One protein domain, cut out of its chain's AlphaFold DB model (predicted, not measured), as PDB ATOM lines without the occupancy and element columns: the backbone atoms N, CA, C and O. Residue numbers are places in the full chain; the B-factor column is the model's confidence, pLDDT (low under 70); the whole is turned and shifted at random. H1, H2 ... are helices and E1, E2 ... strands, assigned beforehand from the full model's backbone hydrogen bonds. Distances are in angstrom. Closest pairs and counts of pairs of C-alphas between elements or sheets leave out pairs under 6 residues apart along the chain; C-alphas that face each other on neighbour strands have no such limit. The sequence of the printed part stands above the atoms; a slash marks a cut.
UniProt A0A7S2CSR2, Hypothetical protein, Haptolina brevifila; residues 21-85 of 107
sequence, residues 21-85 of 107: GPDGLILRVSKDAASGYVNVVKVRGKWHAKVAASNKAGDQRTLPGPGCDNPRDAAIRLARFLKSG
ATOM      1  N   GLY A  21      41.270 -50.975  57.255       76.25
ATOM      2  CA  GLY A  21      41.620 -49.736  56.594       76.25
ATOM      3  C   GLY A  21      42.034 -48.648  57.592       76.25
ATOM      4  O   GLY A  21      41.942 -48.829  58.807       76.25
ATOM      5  N   PRO A  22      42.456 -47.477  57.088       74.38
ATOM      6  CA  PRO A  22      42.703 -46.306  57.925       74.38
ATOM      7  C   PRO A  22      41.465 -45.939  58.757       74.38
ATOM      8  O   PRO A  22      40.338 -46.212  58.350       74.38
ATOM      9  N   ASP A  23      41.670 -45.305  59.915       73.00
ATOM     10  CA  ASP A  23      40.594 -44.833  60.807       73.00
ATOM     11  C   ASP A  23      39.676 -45.946  61.370       73.00
ATOM     12  O   ASP A  23      38.495 -45.714  61.676       73.00
ATOM     13  N   GLY A  24      40.194 -47.178  61.475       75.50
ATOM     14  CA  GLY A  24      39.436 -48.341  61.952       75.50
ATOM     15  C   GLY A  24      38.237 -48.649  61.052       75.50
ATOM     16  O   GLY A  24      37.117 -48.865  61.528       75.50
ATOM     17  N   LEU A  25      38.427 -48.533  59.735       79.56
ATOM     18  CA  LEU A  25      37.429 -48.892  58.733       79.56
ATOM     19  C   LEU A  25      37.578 -50.362  58.369       79.56
ATOM     20  O   LEU A  25      38.660 -50.792  58.002       79.56
ATOM     21  N   ILE A  26      36.487 -51.121  58.381       79.50
ATOM     22  CA  ILE A  26      36.520 -52.509  57.916       79.50
ATOM     23  C   ILE A  26      36.296 -52.529  56.401       79.50
ATOM     24  O   ILE A  26      35.186 -52.298  55.914       79.50
ATOM     25  N   LEU A  27      37.365 -52.774  55.645       81.44
ATOM     26  CA  LEU A  27      37.326 -52.966  54.200       81.44
ATOM     27  C   LEU A  27      36.958 -54.415  53.912       81.44
ATOM     28  O   LEU A  27      37.557 -55.344  54.441       81.44
ATOM     29  N   ARG A  28      35.979 -54.631  53.043       77.88
ATOM     30  CA  ARG A  28      35.563 -55.987  52.677       77.88
ATOM     31  C   ARG A  28      36.406 -56.455  51.508       77.88
ATOM     32  O   ARG A  28      36.320 -55.860  50.431       77.88
ATOM     33  N   VAL A  29      37.191 -57.507  51.701       79.44
ATOM     34  CA  VAL A  29      37.986 -58.113  50.630       79.44
ATOM     35  C   VAL A  29      37.241 -59.296  50.021       79.44
ATOM     36  O   VAL A  29      36.384 -59.912  50.647       79.44
ATOM     37  N   SER A  30      37.504 -59.571  48.751       74.00
ATOM     38  CA  SER A  30      36.979 -60.747  48.065       74.00
ATOM     39  C   SER A  30      37.999 -61.217  47.049       74.00
ATOM     40  O   SER A  30      38.408 -60.453  46.174       74.00
ATOM     41  N   LYS A  31      38.387 -62.490  47.159       70.06
ATOM     42  CA  LYS A  31      39.310 -63.130  46.210       70.06
ATOM     43  C   LYS A  31      38.724 -63.227  44.799       70.06
ATOM     44  O   LYS A  31      39.478 -63.258  43.836       70.06
ATOM     45  N   ASP A  32      37.399 -63.223  44.679       71.56
ATOM     46  CA  ASP A  32      36.680 -63.239  43.402       71.56
ATOM     47  C   ASP A  32      36.562 -61.844  42.763       71.56
ATOM     48  O   ASP A  32      36.241 -61.715  41.580       71.56
ATOM     49  N   ALA A  33      36.809 -60.775  43.526       70.19
ATOM     50  CA  ALA A  33      36.773 -59.420  43.001       70.19
ATOM     51  C   ALA A  33      38.084 -59.093  42.271       70.19
ATOM     52  O   ALA A  33      39.169 -59.219  42.828       70.19
ATOM     53  N   ALA A  34      37.993 -58.559  41.049       73.88
ATOM     54  CA  ALA A  34      39.165 -58.130  40.273       73.88
ATOM     55  C   ALA A  34      40.001 -57.031  40.966       73.88
ATOM     56  O   ALA A  34      41.170 -56.834  40.652       73.88
ATOM     57  N   SER A  35      39.384 -56.288  41.882       75.56
ATOM     58  CA  SER A  35      40.016 -55.283  42.740       75.56
ATOM     59  C   SER A  35      40.635 -55.868  44.011       75.56
ATOM     60  O   SER A  35      41.354 -55.147  44.695       75.56
ATOM     61  N   GLY A  36      40.300 -57.110  44.375       80.62
ATOM     62  CA  GLY A  36      40.503 -57.671  45.712       80.62
ATOM     63  C   GLY A  36      39.493 -57.183  46.757       80.62
ATOM     64  O   GLY A  36      39.491 -57.698  47.869       80.62
ATOM     65  N   TYR A  37      38.605 -56.235  46.419       82.50
ATOM     66  CA  TYR A  37      37.654 -55.611  47.348       82.50
ATOM     67  C   TYR A  37      36.202 -55.731  46.869       82.50
ATOM     68  O   TYR A  37      35.876 -55.510  45.698       82.50
ATOM     69  N   VAL A  38      35.293 -56.034  47.796       77.75
ATOM     70  CA  VAL A  38      33.860 -56.170  47.515       77.75
ATOM     71  C   VAL A  38      33.286 -54.835  47.054       77.75
ATOM     72  O   VAL A  38      33.556 -53.784  47.630       77.75
ATOM     73  N   ASN A  39      32.449 -54.892  46.017       78.38
ATOM     74  CA  ASN A  39      31.814 -53.732  45.401       78.38
ATOM     75  C   ASN A  39      32.793 -52.649  44.909       78.38
ATOM     76  O   ASN A  39      32.383 -51.516  44.694       78.38
ATOM     77  N   VAL A  40      34.064 -52.962  44.666       84.69
ATOM     78  CA  VAL A  40      34.987 -52.039  43.994       84.69
ATOM     79  C   VAL A  40      35.137 -52.456  42.538       84.69
ATOM     80  O   VAL A  40      35.458 -53.605  42.244       84.69
ATOM     81  N   VAL A  41      34.911 -51.525  41.614       81.75
ATOM     82  CA  VAL A  41      34.940 -51.777  40.166       81.75
ATOM     83  C   VAL A  41      35.799 -50.762  39.435       81.75
ATOM     84  O   VAL A  41      35.899 -49.610  39.846       81.75
ATOM     85  N   LYS A  42      36.386 -51.161  38.307       84.12
ATOM     86  CA  LYS A  42      37.141 -50.252  37.441       84.12
ATOM     87  C   LYS A  42      36.232 -49.688  36.345       84.12
ATOM     88  O   LYS A  42      35.674 -50.443  35.555       84.12
ATOM     89  N   VAL A  43      36.087 -48.368  36.281       81.81
ATOM     90  CA  VAL A  43      35.308 -47.630  35.277       81.81
ATOM     91  C   VAL A  43      36.234 -46.642  34.574       81.81
ATOM     92  O   VAL A  43      36.847 -45.794  35.212       81.81
ATOM     93  N   ARG A  44      36.356 -46.752  33.242       83.06
ATOM     94  CA  ARG A  44      37.194 -45.862  32.405       83.06
ATOM     95  C   ARG A  44      38.638 -45.704  32.919       83.06
ATOM     96  O   ARG A  44      39.194 -44.614  32.897       83.06
ATOM     97  N   GLY A  45      39.236 -46.796  33.400       83.38
ATOM     98  CA  GLY A  45      40.615 -46.809  33.901       83.38
ATOM     99  C   GLY A  45      40.774 -46.456  35.382       83.38
ATOM    100  O   GLY A  45      41.831 -46.741  35.931       83.38
ATOM    101  N   LYS A  46      39.732 -45.944  36.046       85.75
ATOM    102  CA  LYS A  46      39.759 -45.582  37.468       85.75
ATOM    103  C   LYS A  46      38.922 -46.535  38.312       85.75
ATOM    104  O   LYS A  46      37.943 -47.093  37.830       85.75
ATOM    105  N   TRP A  47      39.286 -46.731  39.568       87.12
ATOM    106  CA  TRP A  47      38.546 -47.542  40.530       87.12
ATOM    107  C   TRP A  47      37.452 -46.731  41.209       87.12
ATOM    108  O   TRP A  47      37.656 -45.607  41.649       87.12
ATOM    109  N   HIS A  48      36.271 -47.316  41.308       83.19
ATOM    110  CA  HIS A  48      35.114 -46.718  41.944       83.19
ATOM    111  C   HIS A  48      34.472 -47.719  42.896       83.19
ATOM    112  O   HIS A  48      34.365 -48.909  42.603       83.19
ATOM    113  N   ALA A  49      33.997 -47.206  44.021       83.00
ATOM    114  CA  ALA A  49      33.139 -47.938  44.927       83.00
ATOM    115  C   ALA A  49      31.720 -48.025  44.366       83.00
ATOM    116  O   ALA A  49      31.180 -47.049  43.844       83.00
ATOM    117  N   LYS A  50      31.098 -49.183  44.522       79.00
ATOM    118  CA  LYS A  50      29.678 -49.409  44.326       79.00
ATOM    119  C   LYS A  50      29.031 -49.720  45.659       79.00
ATOM    120  O   LYS A  50      29.625 -50.311  46.550       79.00
ATOM    121  N   VAL A  51      27.776 -49.351  45.773       74.06
ATOM    122  CA  VAL A  51      26.930 -49.672  46.907       74.06
ATOM    123  C   VAL A  51      25.644 -50.273  46.364       74.06
ATOM    124  O   VAL A  51      25.126 -49.841  45.331       74.06
ATOM    125  N   ALA A  52      25.153 -51.321  47.017       67.62
ATOM    126  CA  ALA A  52      23.821 -51.828  46.733       67.62
ATOM    127  C   ALA A  52      22.824 -50.800  47.275       67.62
ATOM    128  O   ALA A  52      22.764 -50.567  48.477       67.62
ATOM    129  N   ALA A  53      22.075 -50.154  46.387       56.53
ATOM    130  CA  ALA A  53      21.110 -49.131  46.763       56.53
ATOM    131  C   ALA A  53      19.817 -49.720  47.349       56.53
ATOM    132  O   ALA A  53      18.951 -48.984  47.813       56.53
ATOM    133  N   SER A  54      19.668 -51.046  47.331       45.78
ATOM    134  CA  SER A  54      18.562 -51.743  47.975       45.78
ATOM    135  C   SER A  54      18.868 -53.236  48.118       45.78
ATOM    136  O   SER A  54      19.634 -53.788  47.328       45.78
ATOM    137  N   ASN A  55      18.197 -53.917  49.052       47.97
ATOM    138  CA  ASN A  55      18.249 -55.380  49.229       47.97
ATOM    139  C   ASN A  55      17.723 -56.180  48.015       47.97
ATOM    140  O   ASN A  55      17.668 -57.408  48.052       47.97
ATOM    141  N   LYS A  56      17.332 -55.511  46.922       48.41
ATOM    142  CA  LYS A  56      17.030 -56.158  45.646       48.41
ATOM    143  C   LYS A  56      18.313 -56.395  44.856       48.41
ATOM    144  O   LYS A  56      19.017 -55.458  44.484       48.41
ATOM    145  N   ALA A  57      18.563 -57.665  44.549       46.44
ATOM    146  CA  ALA A  57      19.620 -58.087  43.642       46.44
ATOM    147  C   ALA A  57      19.534 -57.302  42.319       46.44
ATOM    148  O   ALA A  57      18.555 -57.419  41.585       46.44
ATOM    149  N   GLY A  58      20.549 -56.481  42.037       54.22
ATOM    150  CA  GLY A  58      20.697 -55.769  40.764       54.22
ATOM    151  C   GLY A  58      20.778 -54.242  40.844       54.22
ATOM    152  O   GLY A  58      21.312 -53.646  39.910       54.22
ATOM    153  N   ASP A  59      20.350 -53.593  41.936       61.03
ATOM    154  CA  ASP A  59      20.451 -52.125  42.064       61.03
ATOM    155  C   ASP A  59      21.798 -51.725  42.690       61.03
ATOM    156  O   ASP A  59      21.898 -51.347  43.854       61.03
ATOM    157  N   GLN A  60      22.882 -51.881  41.924       66.12
ATOM    158  CA  GLN A  60      24.203 -51.388  42.320       66.12
ATOM    159  C   GLN A  60      24.424 -49.980  41.776       66.12
ATOM    160  O   GLN A  60      24.475 -49.780  40.559       66.12
ATOM    161  N   ARG A  61      24.647 -49.019  42.668       70.62
ATOM    162  CA  ARG A  61      25.013 -47.647  42.315       70.62
ATOM    163  C   ARG A  61      26.494 -47.427  42.532       70.62
ATOM    164  O   ARG A  61      27.045 -47.869  43.531       70.62
ATOM    165  N   THR A  62      27.140 -46.750  41.596       76.19
ATOM    166  CA  THR A  62      28.507 -46.267  41.793       76.19
ATOM    167  C   THR A  62      28.449 -45.035  42.685       76.19
ATOM    168  O   THR A  62      27.644 -44.143  42.420       76.19
ATOM    169  N   LEU A  63      29.274 -44.986  43.729       72.38
ATOM    170  CA  LEU A  63      29.355 -43.813  44.591       72.38
ATOM    171  C   LEU A  63      29.812 -42.597  43.768       72.38
ATOM    172  O   LEU A  63      30.775 -42.715  42.997       72.38
ATOM    173  N   PRO A  64      29.138 -41.440  43.910       62.59
ATOM    174  CA  PRO A  64      29.566 -40.216  43.255       62.59
ATOM    175  C   PRO A  64      30.928 -39.783  43.811       62.59
ATOM    176  O   PRO A  64      31.158 -39.757  45.019       62.59
ATOM    177  N   GLY A  65      31.862 -39.470  42.916       64.56
ATOM    178  CA  GLY A  65      33.191 -38.989  43.277       64.56
ATOM    179  C   GLY A  65      34.239 -39.245  42.191       64.56
ATOM    180  O   GLY A  65      34.011 -40.064  41.294       64.56
ATOM    181  N   PRO A  66      35.401 -38.562  42.253       70.12
ATOM    182  CA  PRO A  66      36.539 -38.870  41.395       70.12
ATOM    183  C   PRO A  66      36.901 -40.346  41.530       70.12
ATOM    184  O   PRO A  66      36.997 -40.855  42.646       70.12
ATOM    185  N   GLY A  67      37.088 -41.029  40.403       74.81
ATOM    186  CA  GLY A  67      37.639 -42.377  40.427       74.81
ATOM    187  C   GLY A  67      39.029 -42.371  41.064       74.81
ATOM    188  O   GLY A  67      39.794 -41.428  40.867       74.81
ATOM    189  N   CYS A  68      39.323 -43.413  41.828       82.62
ATOM    190  CA  CYS A  68      40.584 -43.632  42.520       82.62
ATOM    191  C   CYS A  68      41.569 -44.362  41.601       82.62
ATOM    192  O   CYS A  68      41.177 -45.257  40.854       82.62
ATOM    193  N   ASP A  69      42.854 -44.038  41.666       85.12
ATOM    194  CA  ASP A  69      43.882 -44.771  40.914       85.12
ATOM    195  C   ASP A  69      44.161 -46.155  41.527       85.12
ATOM    196  O   ASP A  69      44.490 -47.104  40.810       85.12
ATOM    197  N   ASN A  70      43.877 -46.308  42.827       85.31
ATOM    198  CA  ASN A  70      44.032 -47.553  43.572       85.31
ATOM    199  C   ASN A  70      42.676 -48.148  44.004       85.31
ATOM    200  O   ASN A  70      41.779 -47.417  44.437       85.31
ATOM    201  N   PRO A  71      42.517 -49.486  43.954       83.12
ATOM    202  CA  PRO A  71      41.292 -50.152  44.397       83.12
ATOM    203  C   PRO A  71      41.078 -50.032  45.912       83.12
ATOM    204  O   PRO A  71      39.938 -49.939  46.361       83.12
ATOM    205  N   ARG A  72      42.167 -49.958  46.689       84.44
ATOM    206  CA  ARG A  72      42.134 -49.766  48.143       84.44
ATOM    207  C   ARG A  72      41.516 -48.423  48.535       84.44
ATOM    208  O   ARG A  72      40.656 -48.387  49.403       84.44
ATOM    209  N   ASP A  73      41.870 -47.341  47.844       85.00
ATOM    210  CA  ASP A  73      41.254 -46.022  48.047       85.00
ATOM    211  C   ASP A  73      39.744 -46.047  47.795       85.00
ATOM    212  O   ASP A  73      38.960 -45.512  48.581       85.00
ATOM    213  N   ALA A  74      39.314 -46.732  46.732       84.00
ATOM    214  CA  ALA A  74      37.894 -46.920  46.467       84.00
ATOM    215  C   ALA A  74      37.212 -47.727  47.589       84.00
ATOM    216  O   ALA A  74      36.119 -47.360  48.018       84.00
ATOM    217  N   ALA A  75      37.858 -48.774  48.112       83.44
ATOM    218  CA  ALA A  75      37.342 -49.554  49.238       83.44
ATOM    219  C   ALA A  75      37.219 -48.717  50.522       83.44
ATOM    220  O   ALA A  75      36.195 -48.783  51.196       83.44
ATOM    221  N   ILE A  76      38.217 -47.885  50.831       84.25
ATOM    222  CA  ILE A  76      38.195 -46.957  51.975       84.25
ATOM    223  C   ILE A  76      37.018 -46.002  51.856       84.25
ATOM    224  O   ILE A  76      36.278 -45.787  52.814       84.25
ATOM    225  N   ARG A  77      36.803 -45.465  50.658       80.31
ATOM    226  CA  ARG A  77      35.686 -44.569  50.380       80.31
ATOM    227  C   ARG A  77      34.337 -45.253  50.582       80.31
ATOM    228  O   ARG A  77      33.444 -44.662  51.180       80.31
ATOM    229  N   LEU A  78      34.215 -46.506  50.138       79.38
ATOM    230  CA  LEU A  78      33.036 -47.332  50.388       79.38
ATOM    231  C   LEU A  78      32.823 -47.577  51.884       79.38
ATOM    232  O   LEU A  78      31.712 -47.421  52.375       79.38
ATOM    233  N   ALA A  79      33.874 -47.942  52.613       80.69
ATOM    234  CA  ALA A  79      33.783 -48.220  54.039       80.69
ATOM    235  C   ALA A  79      33.415 -46.965  54.838       80.69
ATOM    236  O   ALA A  79      32.575 -47.045  55.729       80.69
ATOM    237  N   ARG A  80      33.968 -45.794  54.486       80.06
ATOM    238  CA  ARG A  80      33.556 -44.505  55.068       80.06
ATOM    239  C   ARG A  80      32.089 -44.219  54.787       80.06
ATOM    240  O   ARG A  80      31.371 -43.851  55.707       80.06
ATOM    241  N   PHE A  81      31.642 -44.442  53.553       76.31
ATOM    242  CA  PHE A  81      30.245 -44.267  53.168       76.31
ATOM    243  C   PHE A  81      29.307 -45.169  53.994       76.31
ATOM    244  O   PHE A  81      28.329 -44.695  54.560       76.31
ATOM    245  N   LEU A  82      29.655 -46.451  54.157       73.62
ATOM    246  CA  LEU A  82      28.885 -47.406  54.963       73.62
ATOM    247  C   LEU A  82      28.918 -47.092  56.470       73.62
ATOM    248  O   LEU A  82      27.900 -47.250  57.138       73.62
ATOM    249  N   LYS A  83      30.063 -46.647  57.006       73.62
ATOM    250  CA  LYS A  83      30.238 -46.288  58.428       73.62
ATOM    251  C   LYS A  83      29.529 -44.986  58.787       73.62
ATOM    252  O   LYS A  83      28.996 -44.876  59.883       73.62
ATOM    253  N   SER A  84      29.519 -44.015  57.874       66.19
ATOM    254  CA  SER A  84      28.856 -42.727  58.091       66.19
ATOM    255  C   SER A  84      27.331 -42.844  58.061       66.19
ATOM    256  O   SER A  84      26.659 -41.900  58.459       66.19
ATOM    257  N   GLY A  85      26.784 -43.969  57.574       56.66
ATOM    258  CA  GLY A  85      25.343 -44.130  57.374       56.66
ATOM    259  C   GLY A  85      24.747 -43.055  56.464       56.66
ATOM    260  O   GLY A  85      23.541 -42.832  56.523       56.66
TER     261      GLY A  85
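AT A GLANCE: This is residues 21 to 85 of the 107 residues of the protein "Hypothetical protein" of Haptolina brevifila (UniProt A0A7S2CSR2). A small antiparallel sheet, E2 E3 E4, has helix H1 over one face, two layers; strand E1 packs on H1. The 65 printed residues, under half in named elements, run E1, E2, E3, E4, H1, class mixed. The sheet is a meander, each strand the antiparallel neighbour of the one before. The whole is compact: radius of gyration of the C-alphas 11.1 A, spans 29 by 28 by 25 A.

IN THESE COORDINATES: E1 is residues 25 to 28, from C-alpha 25 at (37.429, -48.892, 58.733); E2 40 to 43; E3 46 to 52, 19.5 A; E4 60 to 62; H1 71 to 84, 19.9 A, to C-alpha 84 at (28.856, -42.727, 58.091).

HOW THE PARTS SIT: E1 pairs with no named strand; its closest C-alpha pair with H1 is Leu 27 and Ala 79, 5.9 A. Hairpin E2 and E3 has N 41 and O 48 within hydrogen-bond range, 2.8 A; hairpin E3 and E4, N 51 and O 61, 2.8 A. H1 is on the sheet, height 9.1 A, along E3 at 25 degrees on the local plane; their closest C-alphas are Ala 49 and Ala 74, 5.1 A. Every O i to N i+4 pair in H1 is within hydrogen-bond range.

THE WHOLE: The farthest C-alphas, Asp 23 and Gly 58, are 30.3 A apart. The printed part has no cut; link E1 to E2 is long. pLDDT is under 70 at residues 52 to 60, 64 to 65 and 84 to 85.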